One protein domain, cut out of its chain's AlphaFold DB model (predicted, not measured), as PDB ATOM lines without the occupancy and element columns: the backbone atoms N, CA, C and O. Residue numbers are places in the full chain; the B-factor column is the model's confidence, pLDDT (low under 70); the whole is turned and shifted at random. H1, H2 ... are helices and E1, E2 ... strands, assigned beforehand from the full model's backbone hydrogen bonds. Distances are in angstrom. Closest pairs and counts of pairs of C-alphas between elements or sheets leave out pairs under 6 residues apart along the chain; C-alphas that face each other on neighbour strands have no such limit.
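This is residues 4 to 111 of the 112 residues of an uncharacterized protein of Halomonas montanilacus (UniProt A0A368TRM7). A small, twisted sheet of three strands makes the middle, with H2 packed along its edge strand E1 and the long helix H5 starting at one end of the sheet and slanting away from it, so that residues 106 to 111 stick out. At the other end of the sheet, where E2 ends and E3 begins, sits the short helix H3, while the very short H4 only grazes the sheet. The printed part has 108 residues with five named helices and three named strands, in the order H1 H2 E1 H3 H4 E2 E3 H5; the sheet runs E1 E3 E2, antiparallel throughout, and the class is mixed, helices and strands. The whole is compact, with a radius of gyration of the C-alphas of 14.1 A and spans of 40 by 33 by 26 A.

In the sheet, E1 is residues 29 to 36, 22.4 A long, beginning at C-alpha 29 (-8.022, 5.113, -24.377). E3 is residues 83 to 90, 23.5 A, and E2 is residues 70 to 76, 18.5 A. H5, residues 93 to 109, is 25.1 A long and ends at C-alpha 109 (15.629, 7.011, -26.743). H2 is residues 19 to 26, 10.2 A, and H3 is residues 42 to 48, 10.0 A. H1, residues 4 to 8, begins at C-alpha 4 (4.033, 7.833, -19.522), and H4 is residues 58 to 61.

E1 and E3 are antiparallel at 160 degrees, with N 32 and O 87 2.8 A apart, within hydrogen-bond range. E2 and E3 form a hairpin, antiparallel at 161 degrees, with N 72 and O 86 at 2.8 A. H2 and H5 with the sheet make two layers, helices on one face of a sheet. H2 is on the sheet at a height of 7.4 A, over E1 and along the strands, at 20 degrees to E1 on the local plane; the C-alphas of Pro 21 and Ala 31 are closest, 5.9 A. H5 has a height over the sheet of 11.1 A and lies over E3 and E2, slantwise at 45 degrees to E2 on the local plane; its closest C-alphas to E3 are Glu 96 and Pro 90, 5.3 A. H3 only grazes the sheet; the C-alphas of Ala 44 and Pro 76 are closest, 5.8 A. H4 only grazes it too, Pro 58 and Ala 85 having the closest C-alphas of H4 and E3, 6.5 A. H1 is close to but not clearly touching H2, the C-alphas of Leu 8 and Arg 20 being closest at 7.4 A. Every O i to N i+4 pair is within hydrogen-bond range in H1, H2 and H3, and 12 of 13 in H5; H4 is too short for one.

The C-alphas of Ala 49 and Arg 93 are farthest apart, 40.4 A. The printed part has no cut, and no link is long. The mean pLDDT of the printed part is 71.1; 43 residues are under 70, among them residues 4 to 21 and 102 to 111.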
ATOM      1  N   ILE A   4       4.619   9.087 -20.002       47.66
ATOM      2  CA  ILE A   4       4.033   7.833 -19.522       47.66
ATOM      3  C   ILE A   4       4.696   7.344 -18.247       47.66
ATOM      4  O   ILE A   4       3.979   6.964 -17.340       47.66
ATOM      5  N   GLU A   5       6.025   7.342 -18.134       48.91
ATOM      6  CA  GLU A   5       6.689   6.959 -16.877       48.91
ATOM      7  C   GLU A   5       6.283   7.896 -15.737       48.91
ATOM      8  O   GLU A   5       6.155   7.477 -14.596       48.91
ATOM      9  N   THR A   6       5.963   9.149 -16.057       48.72
ATOM     10  CA  THR A   6       5.417  10.103 -15.083       48.72
ATOM     11  C   THR A   6       3.949   9.805 -14.741       48.72
ATOM     12  O   THR A   6       3.530   9.961 -13.598       48.72
ATOM     13  N   VAL A   7       3.155   9.357 -15.717       52.16
ATOM     14  CA  VAL A   7       1.716   9.058 -15.571       52.16
ATOM     15  C   VAL A   7       1.444   7.657 -14.994       52.16
ATOM     16  O   VAL A   7       0.456   7.453 -14.291       52.16
ATOM     17  N   LEU A   8       2.306   6.684 -15.279       53.19
ATOM     18  CA  LEU A   8       2.180   5.275 -14.906       53.19
ATOM     19  C   LEU A   8       3.209   4.843 -13.858       53.19
ATOM     20  O   LEU A   8       2.884   3.976 -13.051       53.19
ATOM     21  N   GLY A   9       4.405   5.432 -13.835       50.03
ATOM     22  CA  GLY A   9       5.531   5.038 -12.976       50.03
ATOM     23  C   GLY A   9       5.658   5.803 -11.657       50.03
ATOM     24  O   GLY A   9       6.669   5.656 -10.979       50.03
ATOM     25  N   ALA A  10       4.663   6.607 -11.267       43.56
ATOM     26  CA  ALA A  10       4.740   7.393 -10.034       43.56
ATOM     27  C   ALA A  10       4.726   6.550  -8.742       43.56
ATOM     28  O   ALA A  10       5.239   7.027  -7.736       43.56
ATOM     29  N   GLU A  11       4.208   5.314  -8.747       41.06
ATOM     30  CA  GLU A  11       4.234   4.431  -7.568       41.06
ATOM     31  C   GLU A  11       4.296   2.937  -7.946       41.06
ATOM     32  O   GLU A  11       3.692   2.544  -8.962       41.06
ATOM     33  N   PRO A  12       4.984   2.098  -7.132       43.47
ATOM     34  CA  PRO A  12       4.927   0.643  -7.248       43.47
ATOM     35  C   PRO A  12       3.469   0.180  -7.256       43.47
ATOM     36  O   PRO A  12       2.601   0.760  -6.604       43.47
ATOM     37  N   ILE A  13       3.179  -0.845  -8.052       47.12
ATOM     38  CA  ILE A  13       1.828  -1.362  -8.320       47.12
ATOM     39  C   ILE A  13       1.351  -2.194  -7.113       47.12
ATOM     40  O   ILE A  13       0.904  -3.320  -7.253       47.12
ATOM     41  N   ALA A  14       1.448  -1.642  -5.904       41.91
ATOM     42  CA  ALA A  14       0.911  -2.248  -4.689       41.91
ATOM     43  C   ALA A  14      -0.626  -2.167  -4.672       41.91
ATOM     44  O   ALA A  14      -1.309  -2.984  -4.060       41.91
ATOM     45  N   TYR A  15      -1.196  -1.203  -5.404       42.84
ATOM     46  CA  TYR A  15      -2.632  -1.067  -5.594       42.84
ATOM     47  C   TYR A  15      -2.890  -0.672  -7.051       42.84
ATOM     48  O   TYR A  15      -2.548   0.429  -7.487       42.84
ATOM     49  N   MET A  16      -3.518  -1.556  -7.837       48.84
ATOM     50  CA  MET A  16      -4.297  -1.124  -9.003       48.84
ATOM     51  C   MET A  16      -5.486  -0.324  -8.480       48.84
ATOM     52  O   MET A  16      -6.621  -0.798  -8.455       48.84
ATOM     53  N   ASP A  17      -5.221   0.884  -7.999       53.59
ATOM     54  CA  ASP A  17      -6.286   1.815  -7.731       53.59
ATOM     55  C   ASP A  17      -6.950   2.111  -9.080       53.59
ATOM     56  O   ASP A  17      -6.295   2.251 -10.123       53.59
ATOM     57  N   TRP A  18      -8.277   2.152  -9.089       50.28
ATOM     58  CA  TRP A  18      -9.093   2.291 -10.299       50.28
ATOM     59  C   TRP A  18      -8.777   3.583 -11.085       50.28
ATOM     60  O   TRP A  18      -9.245   3.771 -12.210       50.28
ATOM     61  N   SER A  19      -7.945   4.453 -10.511       61.25
ATOM     62  CA  SER A  19      -7.378   5.672 -11.070       61.25
ATOM     63  C   SER A  19      -6.634   5.474 -12.396       61.25
ATOM     64  O   SER A  19      -6.811   6.297 -13.291       61.25
ATOM     65  N   ARG A  20      -5.870   4.388 -12.597       66.62
ATOM     66  CA  ARG A  20      -5.090   4.187 -13.842       66.62
ATOM     67  C   ARG A  20      -5.975   3.914 -15.072       66.62
ATOM     68  O   ARG A  20      -5.843   4.636 -16.063       66.62
ATOM     69  N   PRO A  21      -6.927   2.959 -15.046       68.25
ATOM     70  CA  PRO A  21      -7.908   2.810 -16.124       68.25
ATOM     71  C   PRO A  21      -8.750   4.069 -16.366       68.25
ATOM     72  O   PRO A  21      -9.059   4.386 -17.513       68.25
ATOM     73  N   LEU A  22      -9.113   4.807 -15.308       70.25
ATOM     74  CA  LEU A  22      -9.861   6.064 -15.432       70.25
ATOM     75  C   LEU A  22      -9.035   7.167 -16.104       70.25
ATOM     76  O   LEU A  22      -9.555   7.885 -16.957       70.25
ATOM     77  N   LEU A  23      -7.748   7.269 -15.777       77.44
ATOM     78  CA  LEU A  23      -6.819   8.204 -16.401       77.44
ATOM     79  C   LEU A  23      -6.628   7.886 -17.885       77.44
ATOM     80  O   LEU A  23      -6.792   8.771 -18.723       77.44
ATOM     81  N   LEU A  24      -6.391   6.619 -18.231       80.31
ATOM     82  CA  LEU A  24      -6.298   6.179 -19.627       80.31
ATOM     83  C   LEU A  24      -7.602   6.469 -20.390       80.31
ATOM     84  O   LEU A  24      -7.557   7.003 -21.499       80.31
ATOM     85  N   ARG A  25      -8.767   6.252 -19.767       81.62
ATOM     86  CA  ARG A  25     -10.064   6.653 -20.341       81.62
ATOM     87  C   ARG A  25     -10.185   8.156 -20.553       81.62
ATOM     88  O   ARG A  25     -10.687   8.567 -21.595       81.62
ATOM     89  N   SER A  26      -9.716   8.978 -19.613       81.81
ATOM     90  CA  SER A  26      -9.724  10.442 -19.760       81.81
ATOM     91  C   SER A  26      -8.840  10.926 -20.915       81.81
ATOM     92  O   SER A  26      -9.151  11.927 -21.556       81.81
ATOM     93  N   LEU A  27      -7.800  10.156 -21.250       83.44
ATOM     94  CA  LEU A  27      -6.945  10.356 -22.421       83.44
ATOM     95  C   LEU A  27      -7.556   9.786 -23.713       83.44
ATOM     96  O   LEU A  27      -6.947   9.860 -24.775       83.44
ATOM     97  N   GLY A  28      -8.771   9.233 -23.655       87.50
ATOM     98  CA  GLY A  28      -9.448   8.655 -24.811       87.50
ATOM     99  C   GLY A  28      -8.975   7.252 -25.176       87.50
ATOM    100  O   GLY A  28      -9.104   6.861 -26.338       87.50
ATOM    101  N   LEU A  29      -8.430   6.504 -24.213       89.31
ATOM    102  CA  LEU A  29      -8.022   5.113 -24.377       89.31
ATOM    103  C   LEU A  29      -8.975   4.165 -23.649       89.31
ATOM    104  O   LEU A  29      -9.291   4.338 -22.473       89.31
ATOM    105  N   ASP A  30      -9.383   3.114 -24.341       89.81
ATOM    106  CA  ASP A  30      -9.985   1.938 -23.730       89.81
ATOM    107  C   ASP A  30      -8.860   1.009 -23.267       89.81
ATOM    108  O   ASP A  30      -8.128   0.461 -24.093       89.81
ATOM    109  N   ALA A  31      -8.680   0.902 -21.950       85.12
ATOM    110  CA  ALA A  31      -7.608   0.135 -21.331       85.12
ATOM    111  C   ALA A  31      -8.133  -1.180 -20.749       85.12
ATOM    112  O   ALA A  31      -9.118  -1.200 -20.009       85.12
ATOM    113  N   GLN A  32      -7.430  -2.268 -21.043       84.75
ATOM    114  CA  GLN A  32      -7.680  -3.594 -20.501       84.75
ATOM    115  C   GLN A  32      -6.427  -4.096 -19.803       84.75
ATOM    116  O   GLN A  32      -5.358  -4.180 -20.406       84.75
ATOM    117  N   ILE A  33      -6.582  -4.455 -18.535       83.38
ATOM    118  CA  ILE A  33      -5.514  -5.053 -17.747       83.38
ATOM    119  C   ILE A  33      -5.694  -6.565 -17.788       83.38
ATOM    120  O   ILE A  33      -6.794  -7.070 -17.556       83.38
ATOM    121  N   ARG A  34      -4.618  -7.281 -18.100       85.06
ATOM    122  CA  ARG A  34      -4.553  -8.739 -18.004       85.06
ATOM    123  C   ARG A  34      -3.465  -9.126 -17.023       85.06
ATOM    124  O   ARG A  34      -2.460  -8.427 -16.915       85.06
ATOM    125  N   THR A  35      -3.682 -10.236 -16.337       84.94
ATOM    126  CA  THR A  35      -2.697 -10.844 -15.453       84.94
ATOM    127  C   THR A  35      -2.519 -12.311 -15.810       84.94
ATOM    128  O   THR A  35      -3.452 -12.969 -16.276       84.94
ATOM    129  N   ALA A  36      -1.312 -12.815 -15.596       83.12
ATOM    130  CA  ALA A  36      -0.983 -14.228 -15.654       83.12
ATOM    131  C   ALA A  36      -0.229 -14.597 -14.377       83.12
ATOM    132  O   ALA A  36       0.509 -13.769 -13.850       83.12
ATOM    133  N   ASN A  37      -0.424 -15.824 -13.893       77.50
ATOM    134  CA  ASN A  37       0.378 -16.417 -12.826       77.50
ATOM    135  C   ASN A  37       1.284 -17.475 -13.460       77.50
ATOM    136  O   ASN A  37       0.810 -18.580 -13.753       77.50
ATOM    137  N   PRO A  38       2.543 -17.143 -13.766       67.44
ATOM    138  CA  PRO A  38       3.516 -18.141 -14.149       67.44
ATOM    139  C   PRO A  38       4.077 -18.737 -12.857       67.44
ATOM    140  O   PRO A  38       4.731 -18.030 -12.100       67.44
ATOM    141  N   PHE A  39       3.854 -20.035 -12.624       62.53
ATOM    142  CA  PHE A  39       4.489 -20.753 -11.507       62.53
ATOM    143  C   PHE A  39       6.017 -20.554 -11.480       62.53
ATOM    144  O   PHE A  39       6.587 -20.516 -10.399       62.53
ATOM    145  N   ASP A  40       6.629 -20.379 -12.659       67.19
ATOM    146  CA  ASP A  40       8.010 -19.943 -12.854       67.19
ATOM    147  C   ASP A  40       7.999 -18.750 -13.826       67.19
ATOM    148  O   ASP A  40       7.726 -18.904 -15.022       67.19
ATOM    149  N   SER A  41       8.224 -17.543 -13.309       67.06
ATOM    150  CA  SER A  41       8.213 -16.291 -14.068       67.06
ATOM    151  C   SER A  41       9.648 -15.783 -14.236       67.06
ATOM    152  O   SER A  41      10.177 -15.177 -13.306       67.06
ATOM    153  N   PRO A  42      10.284 -15.945 -15.414       70.94
ATOM    154  CA  PRO A  42      11.590 -15.341 -15.688       70.94
ATOM    155  C   PRO A  42      11.625 -13.834 -15.404       70.94
ATOM    156  O   PRO A  42      12.652 -13.285 -15.008       70.94
ATOM    157  N   MET A  43      10.492 -13.149 -15.572       71.00
ATOM    158  CA  MET A  43      10.378 -11.729 -15.264       71.00
ATOM    159  C   MET A  43      10.360 -11.430 -13.755       71.00
ATOM    160  O   MET A  43      10.837 -10.370 -13.352       71.00
ATOM    161  N   ALA A  44       9.855 -12.346 -12.923       71.31
ATOM    162  CA  ALA A  44       9.931 -12.240 -11.465       71.31
ATOM    163  C   ALA A  44      11.363 -12.462 -10.965       71.31
ATOM    164  O   ALA A  44      11.868 -11.636 -10.213       71.31
ATOM    165  N   ASP A  45      12.053 -13.487 -11.477       75.06
ATOM    166  CA  ASP A  45      13.458 -13.758 -11.136       75.06
ATOM    167  C   ASP A  45      14.356 -12.548 -11.449       75.06
ATOM    168  O   ASP A  45      15.233 -12.163 -10.674       75.06
ATOM    169  N   ARG A  46      14.117 -11.900 -12.596       69.44
ATOM    170  CA  ARG A  46      14.838 -10.688 -13.009       69.44
ATOM    171  C   ARG A  46      14.488  -9.478 -12.145       69.44
ATOM    172  O   ARG A  46      15.376  -8.691 -11.823       69.44
ATOM    173  N   TYR A  47      13.228  -9.341 -11.734       70.69
ATOM    174  CA  TYR A  47      12.816  -8.301 -10.792       70.69
ATOM    175  C   TYR A  47      13.498  -8.464  -9.433       70.69
ATOM    176  O   TYR A  47      14.063  -7.496  -8.923       70.69
ATOM    177  N   GLU A  48      13.538  -9.685  -8.892       71.69
ATOM    178  CA  GLU A  48      14.289  -9.999  -7.671       71.69
ATOM    179  C   GLU A  48      15.790  -9.716  -7.832       71.69
ATOM    180  O   GLU A  48      16.437  -9.211  -6.912       71.69
ATOM    181  N   ALA A  49      16.345  -9.963  -9.021       75.19
ATOM    182  CA  ALA A  49      17.725  -9.622  -9.363       75.19
ATOM    183  C   ALA A  49      17.973  -8.106  -9.550       75.19
ATOM    184  O   ALA A  49      19.112  -7.694  -9.785       75.19
ATOM    185  N   GLY A  50      16.941  -7.262  -9.439       68.12
ATOM    186  CA  GLY A  50      17.030  -5.811  -9.621       68.12
ATOM    187  C   GLY A  50      17.111  -5.369 -11.086       68.12
ATOM    188  O   GLY A  50      17.392  -4.201 -11.370       68.12
ATOM    189  N   GLU A  51      16.858  -6.274 -12.031       65.69
ATOM    190  CA  GLU A  51      16.791  -5.975 -13.456       65.69
ATOM    191  C   GLU A  51      15.427  -5.358 -13.791       65.69
ATOM    192  O   GLU A  51      14.508  -6.003 -14.287       65.69
ATOM    193  N   LEU A  52      15.302  -4.057 -13.524       56.19
ATOM    194  CA  LEU A  52      14.096  -3.267 -13.803       56.19
ATOM    195  C   LEU A  52      13.844  -3.049 -15.309       56.19
ATOM    196  O   LEU A  52      12.800  -2.530 -15.699       56.19
ATOM    197  N   THR A  53      14.790  -3.440 -16.165       55.34
ATOM    198  CA  THR A  53      14.703  -3.354 -17.627       55.34
ATOM    199  C   THR A  53      14.446  -4.740 -18.220       55.34
ATOM    200  O   THR A  53      15.329  -5.434 -18.731       55.34
ATOM    201  N   GLY A  54      13.191  -5.166 -18.132       51.25
ATOM    202  CA  GLY A  54      12.747  -6.467 -18.615       51.25
ATOM    203  C   GLY A  54      11.353  -6.396 -19.213       51.25
ATOM    204  O   GLY A  54      10.404  -6.886 -18.620       51.25
ATOM    205  N   THR A  55      11.215  -5.794 -20.393       54.91
ATOM    206  CA  THR A  55      10.007  -5.910 -21.222       54.91
ATOM    207  C   THR A  55      10.001  -7.261 -21.933       54.91
ATOM    208  O   THR A  55      10.110  -7.347 -23.157       54.91
ATOM    209  N   GLU A  56       9.912  -8.356 -21.177       63.31
ATOM    210  CA  GLU A  56       9.529  -9.612 -21.814       63.31
ATOM    211  C   GLU A  56       8.122  -9.466 -22.387       63.31
ATOM    212  O   GLU A  56       7.238  -8.875 -21.762       63.31
ATOM    213  N   SER A  57       7.925  -9.970 -23.609       75.12
ATOM    214  CA  SER A  57       6.616  -9.912 -24.249       75.12
ATOM    215  C   SER A  57       5.614 -10.684 -23.382       75.12
ATOM    216  O   SER A  57       5.814 -11.884 -23.174       75.12
ATOM    217  N   PRO A  58       4.515 -10.058 -22.921       79.06
ATOM    218  CA  PRO A  58       3.424 -10.734 -22.210       79.06
ATOM    219  C   PRO A  58       2.908 -11.994 -22.922       79.06
ATOM    220  O   PRO A  58       2.371 -12.905 -22.293       79.06
ATOM    221  N   GLU A  59       3.100 -12.069 -24.238       81.19
ATOM    222  CA  GLU A  59       2.732 -13.212 -25.071       81.19
ATOM    223  C   GLU A  59       3.456 -14.507 -24.668       81.19
ATOM    224  O   GLU A  59       2.869 -15.580 -24.798       81.19
ATOM    225  N   LEU A  60       4.674 -14.422 -24.111       78.94
ATOM    226  CA  LEU A  60       5.416 -15.579 -23.581       78.94
ATOM    227  C   LEU A  60       4.668 -16.277 -22.436       78.94
ATOM    228  O   LEU A  60       4.838 -17.473 -22.214       78.94
ATOM    229  N   TYR A  61       3.784 -15.540 -21.768       78.31
ATOM    230  CA  TYR A  61       2.960 -15.996 -20.652       78.31
ATOM    231  C   TYR A  61       1.514 -16.291 -21.077       78.31
ATOM    232  O   TYR A  61       0.613 -16.379 -20.243       78.31
ATOM    233  N   GLY A  62       1.260 -16.396 -22.387       82.38
ATOM    234  CA  GLY A  62      -0.073 -16.630 -22.943       82.38
ATOM    235  C   GLY A  62      -1.003 -15.415 -22.879       82.38
ATOM    236  O   GLY A  62      -2.194 -15.534 -23.184       82.38
ATOM    237  N   MET A  63      -0.497 -14.231 -22.515       86.38
ATOM    238  CA  MET A  63      -1.293 -13.008 -22.538       86.38
ATOM    239  C   MET A  63      -1.356 -12.466 -23.962       86.38
ATOM    240  O   MET A  63      -0.503 -11.710 -24.419       86.38
ATOM    241  N   VAL A  64      -2.403 -12.878 -24.673       86.88
ATOM    242  CA  VAL A  64      -2.688 -12.391 -26.024       86.88
ATOM    243  C   VAL A  64      -3.404 -11.036 -25.941       86.88
ATOM    244  O   VAL A  64      -4.364 -10.915 -25.164       86.88
ATOM    245  N   PRO A  65      -2.995 -10.021 -26.726       87.38
ATOM    246  CA  PRO A  65      -3.725  -8.761 -26.821       87.38
ATOM    247  C   PRO A  65      -5.166  -8.985 -27.317       87.38
ATOM    248  O   PRO A  65      -5.390  -9.759 -28.250       87.38
ATOM    249  N   PRO A  66      -6.169  -8.302 -26.735       87.88
ATOM    250  CA  PRO A  66      -7.504  -8.230 -27.324       87.88
ATOM    251  C   PRO A  66      -7.470  -7.640 -28.743       87.88
ATOM    252  O   PRO A  66      -6.608  -6.820 -29.062       87.88
ATOM    253  N   GLU A  67      -8.444  -8.004 -29.579       88.38
ATOM    254  CA  GLU A  67      -8.534  -7.505 -30.954       88.38
ATOM    255  C   GLU A  67      -8.580  -5.966 -31.005       88.38
ATOM    256  O   GLU A  67      -9.393  -5.319 -30.340       88.38
ATOM    257  N   GLY A  68      -7.684  -5.379 -31.802       87.56
ATOM    258  CA  GLY A  68      -7.568  -3.928 -31.959       87.56
ATOM    259  C   GLY A  68      -6.915  -3.199 -30.780       87.56
ATOM    260  O   GLY A  68      -6.831  -1.973 -30.812       87.56
ATOM    261  N   CYS A  69      -6.446  -3.917 -29.757       88.44
ATOM    262  CA  CYS A  69      -5.649  -3.352 -28.674       88.44
ATOM    263  C   CYS A  69      -4.155  -3.591 -28.921       88.44
ATOM    264  O   CYS A  69      -3.751  -4.611 -29.476       88.44
ATOM    265  N   ARG A  70      -3.321  -2.663 -28.451       87.19
ATOM    266  CA  ARG A  70      -1.858  -2.780 -28.464       87.19
ATOM    267  C   ARG A  70      -1.306  -2.755 -27.045       87.19
ATOM    268  O   ARG A  70      -1.935  -2.175 -26.159       87.19
ATOM    269  N   LEU A  71      -0.149  -3.370 -26.826       83.50
ATOM    270  CA  LEU A  71       0.528  -3.319 -25.532       83.50
ATOM    271  C   LEU A  71       0.994  -1.884 -25.249       83.50
ATOM    272  O   LEU A  71       1.620  -1.260 -26.103       83.50
ATOM    273  N   LEU A  72       0.656  -1.364 -24.070       80.12
ATOM    274  CA  LEU A  72       1.171  -0.089 -23.573       80.12
ATOM    275  C   LEU A  72       2.390  -0.310 -22.679       80.12
ATOM    276  O   LEU A  72       3.416   0.329 -22.866       80.12
ATOM    277  N   THR A  73       2.261  -1.192 -21.692       78.19
ATOM    278  CA  THR A  73       3.333  -1.549 -20.760       78.19
ATOM    279  C   THR A  73       2.975  -2.856 -20.053       78.19
ATOM    280  O   THR A  73       1.799  -3.237 -19.992       78.19
ATOM    281  N   SER A  74       3.981  -3.550 -19.542       78.44
ATOM    282  CA  SER A  74       3.860  -4.784 -18.772       78.44
ATOM    283  C   SER A  74       4.951  -4.847 -17.718       78.44
ATOM    284  O   SER A  74       5.975  -4.174 -17.839       78.44
ATOM    285  N   GLY A  75       4.739  -5.669 -16.700       76.19
ATOM    286  CA  GLY A  75       5.720  -5.856 -15.646       76.19
ATOM    287  C   GLY A  75       5.300  -6.909 -14.624       76.19
ATOM    288  O   GLY A  75       4.194  -7.455 -14.712       76.19
ATOM    289  N   PRO A  76       6.205  -7.250 -13.700       75.12
ATOM    290  CA  PRO A  76       5.922  -8.186 -12.624       75.12
ATOM    291  C   PRO A  76       5.115  -7.495 -11.519       75.12
ATOM    292  O   PRO A  76       5.138  -6.264 -11.388       75.12
ATOM    293  N   SER A  77       4.360  -8.270 -10.744       74.19
ATOM    294  CA  SER A  77       3.818  -7.822  -9.459       74.19
ATOM    295  C   SER A  77       4.943  -7.636  -8.440       74.19
ATOM    296  O   SER A  77       6.056  -8.124  -8.623       74.19
ATOM    297  N   GLU A  78       4.654  -6.908  -7.362       68.81
ATOM    298  CA  GLU A  78       5.631  -6.595  -6.306       68.81
ATOM    299  C   GLU A  78       6.174  -7.851  -5.604       68.81
ATOM    300  O   GLU A  78       7.329  -7.882  -5.192       68.81
ATOM    301  N   ASP A  79       5.349  -8.891  -5.510       68.81
ATOM    302  CA  ASP A  79       5.691 -10.204  -4.960       68.81
ATOM    303  C   ASP A  79       6.252 -11.182  -6.006       68.81
ATOM    304  O   ASP A  79       6.581 -12.313  -5.663       68.81
ATOM    305  N   GLY A  80       6.339 -10.782  -7.279       68.06
ATOM    306  CA  GLY A  80       6.789 -11.643  -8.373       68.06
ATOM    307  C   GLY A  80       5.838 -12.796  -8.733       68.06
ATOM    308  O   GLY A  80       6.080 -13.491  -9.717       68.06
ATOM    309  N   GLU A  81       4.732 -12.994  -8.008       71.25
ATOM    310  CA  GLU A  81       3.807 -14.117  -8.231       71.25
ATOM    311  C   GLU A  81       3.002 -13.982  -9.530       71.25
ATOM    312  O   GLU A  81       2.467 -14.956 -10.067       71.25
ATOM    313  N   LEU A  82       2.867 -12.755 -10.030       76.50
ATOM    314  CA  LEU A  82       2.070 -12.433 -11.195       76.50
ATOM    315  C   LEU A  82       2.852 -11.576 -12.173       76.50
ATOM    316  O   LEU A  82       3.714 -10.767 -11.841       76.50
ATOM    317  N   ILE A  83       2.439 -11.691 -13.420       79.88
ATOM    318  CA  ILE A  83       2.767 -10.738 -14.460       79.88
ATOM    319  C   ILE A  83       1.494 -10.003 -14.829       79.88
ATOM    320  O   ILE A  83       0.424 -10.607 -14.921       79.88
ATOM    321  N   TRP A  84       1.609  -8.708 -15.087       81.88
ATOM    322  CA  TRP A  84       0.524  -7.886 -15.597       81.88
ATOM    323  C   TRP A  84       0.904  -7.237 -16.929       81.88
ATOM    324  O   TRP A  84       2.067  -6.954 -17.221       81.88
ATOM    325  N   ALA A  85      -0.109  -6.978 -17.749       82.88
ATOM    326  CA  ALA A  85       0.012  -6.248 -19.001       82.88
ATOM    327  C   ALA A  85      -1.177  -5.301 -19.175       82.88
ATOM    328  O   ALA A  85      -2.330  -5.672 -18.931       82.88
ATOM    329  N   ILE A  86      -0.898  -4.075 -19.618       83.62
ATOM    330  CA  ILE A  86      -1.911  -3.076 -19.959       83.62
ATOM    331  C   ILE A  86      -1.998  -2.989 -21.478       83.62
ATOM    332  O   ILE A  86      -1.074  -2.518 -22.142       83.62
ATOM    333  N   TYR A  87      -3.136  -3.402 -22.021       87.00
ATOM    334  CA  TYR A  87      -3.469  -3.232 -23.427       87.00
ATOM    335  C   TYR A  87      -4.386  -2.035 -23.601       87.00
ATOM    336  O   TYR A  87      -5.315  -1.841 -22.820       87.00
ATOM    337  N   VAL A  88      -4.155  -1.244 -24.641       88.69
ATOM    338  CA  VAL A  88      -4.946  -0.048 -24.924       88.69
ATOM    339  C   VAL A  88      -5.406  -0.011 -26.368       88.69
ATOM    340  O   VAL A  88      -4.686  -0.420 -27.279       88.69
ATOM    341  N   ARG A  89      -6.599   0.539 -26.580       91.75
ATOM    342  CA  ARG A  89      -7.125   0.905 -27.894       91.75
ATOM    343  C   ARG A  89      -7.602   2.353 -27.849       91.75
ATOM    344  O   ARG A  89      -8.340   2.708 -26.929       91.75
ATOM    345  N   PRO A  90      -7.230   3.200 -28.818       92.12
ATOM    346  CA  PRO A  90      -7.773   4.544 -28.871       92.12
ATOM    347  C   PRO A  90      -9.258   4.484 -29.238       92.12
ATOM    348  O   PRO A  90      -9.658   3.787 -30.166       92.12
ATOM    349  N   VAL A  91     -10.081   5.216 -28.492       93.19
ATOM    350  CA  VAL A  91     -11.517   5.396 -28.780       93.19
ATOM    351  C   VAL A  91     -11.850   6.841 -29.151       93.19
ATOM    352  O   VAL A  91     -12.986   7.155 -29.499       93.19
ATOM    353  N   THR A  92     -10.855   7.729 -29.102       91.00
ATOM    354  CA  THR A  92     -10.944   9.111 -29.575       91.00
ATOM    355  C   THR A  92      -9.675   9.501 -30.335       91.00
ATOM    356  O   THR A  92      -8.617   8.897 -30.157       91.00
ATOM    357  N   ARG A  93      -9.752  10.589 -31.111       89.44
ATOM    358  CA  ARG A  93      -8.597  11.190 -31.801       89.44
ATOM    359  C   ARG A  93      -7.505  11.691 -30.847       89.44
ATOM    360  O   ARG A  93      -6.340  11.769 -31.225       89.44
ATOM    361  N   LEU A  94      -7.877  12.055 -29.617       85.88
ATOM    362  CA  LEU A  94      -6.910  12.391 -28.572       85.88
ATOM    363  C   LEU A  94      -6.108  11.148 -28.177       85.88
ATOM    364  O   LEU A  94      -4.885  11.218 -28.113       85.88
ATOM    365  N   GLY A  95      -6.791  10.014 -27.995       86.44
ATOM    366  CA  GLY A  95      -6.154   8.733 -27.711       86.44
ATOM    367  C   GLY A  95      -5.218   8.290 -28.834       86.44
ATOM    368  O   GLY A  95      -4.105   7.860 -28.555       86.44
ATOM    369  N   GLU A  96      -5.626   8.453 -30.097       89.19
ATOM    370  CA  GLU A  96      -4.765   8.181 -31.263       89.19
ATOM    371  C   GLU A  96      -3.469   8.995 -31.201       89.19
ATOM    372  O   GLU A  96      -2.382   8.425 -31.248       89.19
ATOM    373  N   ARG A  97      -3.573  10.316 -31.008       84.12
ATOM    374  CA  ARG A  97      -2.399  11.198 -30.918       84.12
ATOM    375  C   ARG A  97      -1.505  10.886 -29.732       84.12
ATOM    376  O   ARG A  97      -0.289  10.884 -29.876       84.12
ATOM    377  N   PHE A  98      -2.099  10.612 -28.577       81.88
ATOM    378  CA  PHE A  98      -1.347  10.219 -27.393       81.88
ATOM    379  C   PHE A  98      -0.523   8.961 -27.685       81.88
ATOM    380  O   PHE A  98       0.675   8.923 -27.434       81.88
ATOM    381  N   LEU A  99      -1.135   7.956 -28.309       80.62
ATOM    382  CA  LEU A  99      -0.450   6.734 -28.715       80.62
ATOM    383  C   LEU A  99       0.645   6.961 -29.775       80.62
ATOM    384  O   LEU A  99       1.677   6.292 -29.716       80.62
ATOM    385  N   GLU A 100       0.454   7.876 -30.723       82.62
ATOM    386  CA  GLU A 100       1.482   8.262 -31.702       82.62
ATOM    387  C   GLU A 100       2.687   8.948 -31.040       82.62
ATOM    388  O   GLU A 100       3.832   8.614 -31.348       82.62
ATOM    389  N   GLU A 101       2.445   9.873 -30.107       76.38
ATOM    390  CA  GLU A 101       3.504  10.585 -29.379       76.38
ATOM    391  C   GLU A 101       4.364   9.634 -28.543       76.38
ATOM    392  O   GLU A 101       5.586   9.771 -28.518       76.38
ATOM    393  N   ILE A 102       3.737   8.631 -27.925       69.81
ATOM    394  CA  ILE A 102       4.415   7.569 -27.173       69.81
ATOM    395  C   ILE A 102       5.351   6.777 -28.078       69.81
ATOM    396  O   ILE A 102       6.548   6.697 -27.822       69.81
ATOM    397  N   SER A 103       4.811   6.235 -29.172       66.38
ATOM    398  CA  SER A 103       5.597   5.424 -30.099       66.38
ATOM    399  C   SER A 103       6.738   6.234 -30.729       66.38
ATOM    400  O   SER A 103       7.803   5.691 -31.017       66.38
ATOM    401  N   GLY A 104       6.544   7.545 -30.913       58.00
ATOM    402  CA  GLY A 104       7.581   8.465 -31.376       58.00
ATOM    403  C   GLY A 104       8.650   8.807 -30.328       58.00
ATOM    404  O   GLY A 104       9.782   9.106 -30.711       58.00
ATOM    405  N   ALA A 105       8.318   8.772 -29.035       54.97
ATOM    406  CA  ALA A 105       9.259   8.990 -27.936       54.97
ATOM    407  C   ALA A 105      10.175   7.773 -27.726       54.97
ATOM    408  O   ALA A 105      11.391   7.953 -27.657       54.97
ATOM    409  N   ASP A 106       9.619   6.556 -27.758       49.78
ATOM    410  CA  ASP A 106      10.384   5.302 -27.644       49.78
ATOM    411  C   ASP A 106      11.442   5.176 -28.757       49.78
ATOM    412  O   ASP A 106      12.572   4.752 -28.526       49.78
ATOM    413  N   CYS A 107      11.121   5.627 -29.977       33.66
ATOM    414  CA  CYS A 107      12.066   5.620 -31.099       33.66
ATOM    415  C   CYS A 107      13.269   6.557 -30.900       33.66
ATOM    416  O   CYS A 107      14.315   6.330 -31.502       33.66
ATOM    417  N   ARG A 108      13.127   7.629 -30.108       39.59
ATOM    418  CA  ARG A 108      14.191   8.629 -29.917       39.59
ATOM    419  C   ARG A 108      15.187   8.221 -28.839       39.59
ATOM    420  O   ARG A 108      16.365   8.532 -28.990       39.59
ATOM    421  N   GLU A 109      14.742   7.511 -27.804       37.56
ATOM    422  CA  GLU A 109      15.629   7.011 -26.743       37.56
ATOM    423  C   GLU A 109      16.549   5.871 -27.229       37.56
ATOM    424  O   GLU A 109      17.662   5.754 -26.734       37.56
ATOM    425  N   VAL A 110      16.173   5.102 -28.261       41.53
ATOM    426  CA  VAL A 110      17.036   4.045 -28.847       41.53
ATOM    427  C   VAL A 110      18.167   4.610 -29.729       41.53
ATOM    428  O   VAL A 110      19.138   3.918 -30.031       41.53
ATOM    429  N   THR A 111      18.065   5.872 -30.154       35.28
ATOM    430  CA  THR A 111      19.037   6.530 -31.048       35.28
ATOM    431  C   THR A 111      20.020   7.480 -30.352       35.28
ATOM    432  O   THR A 111      20.778   8.153 -31.055       35.28
TER     433      THR A 111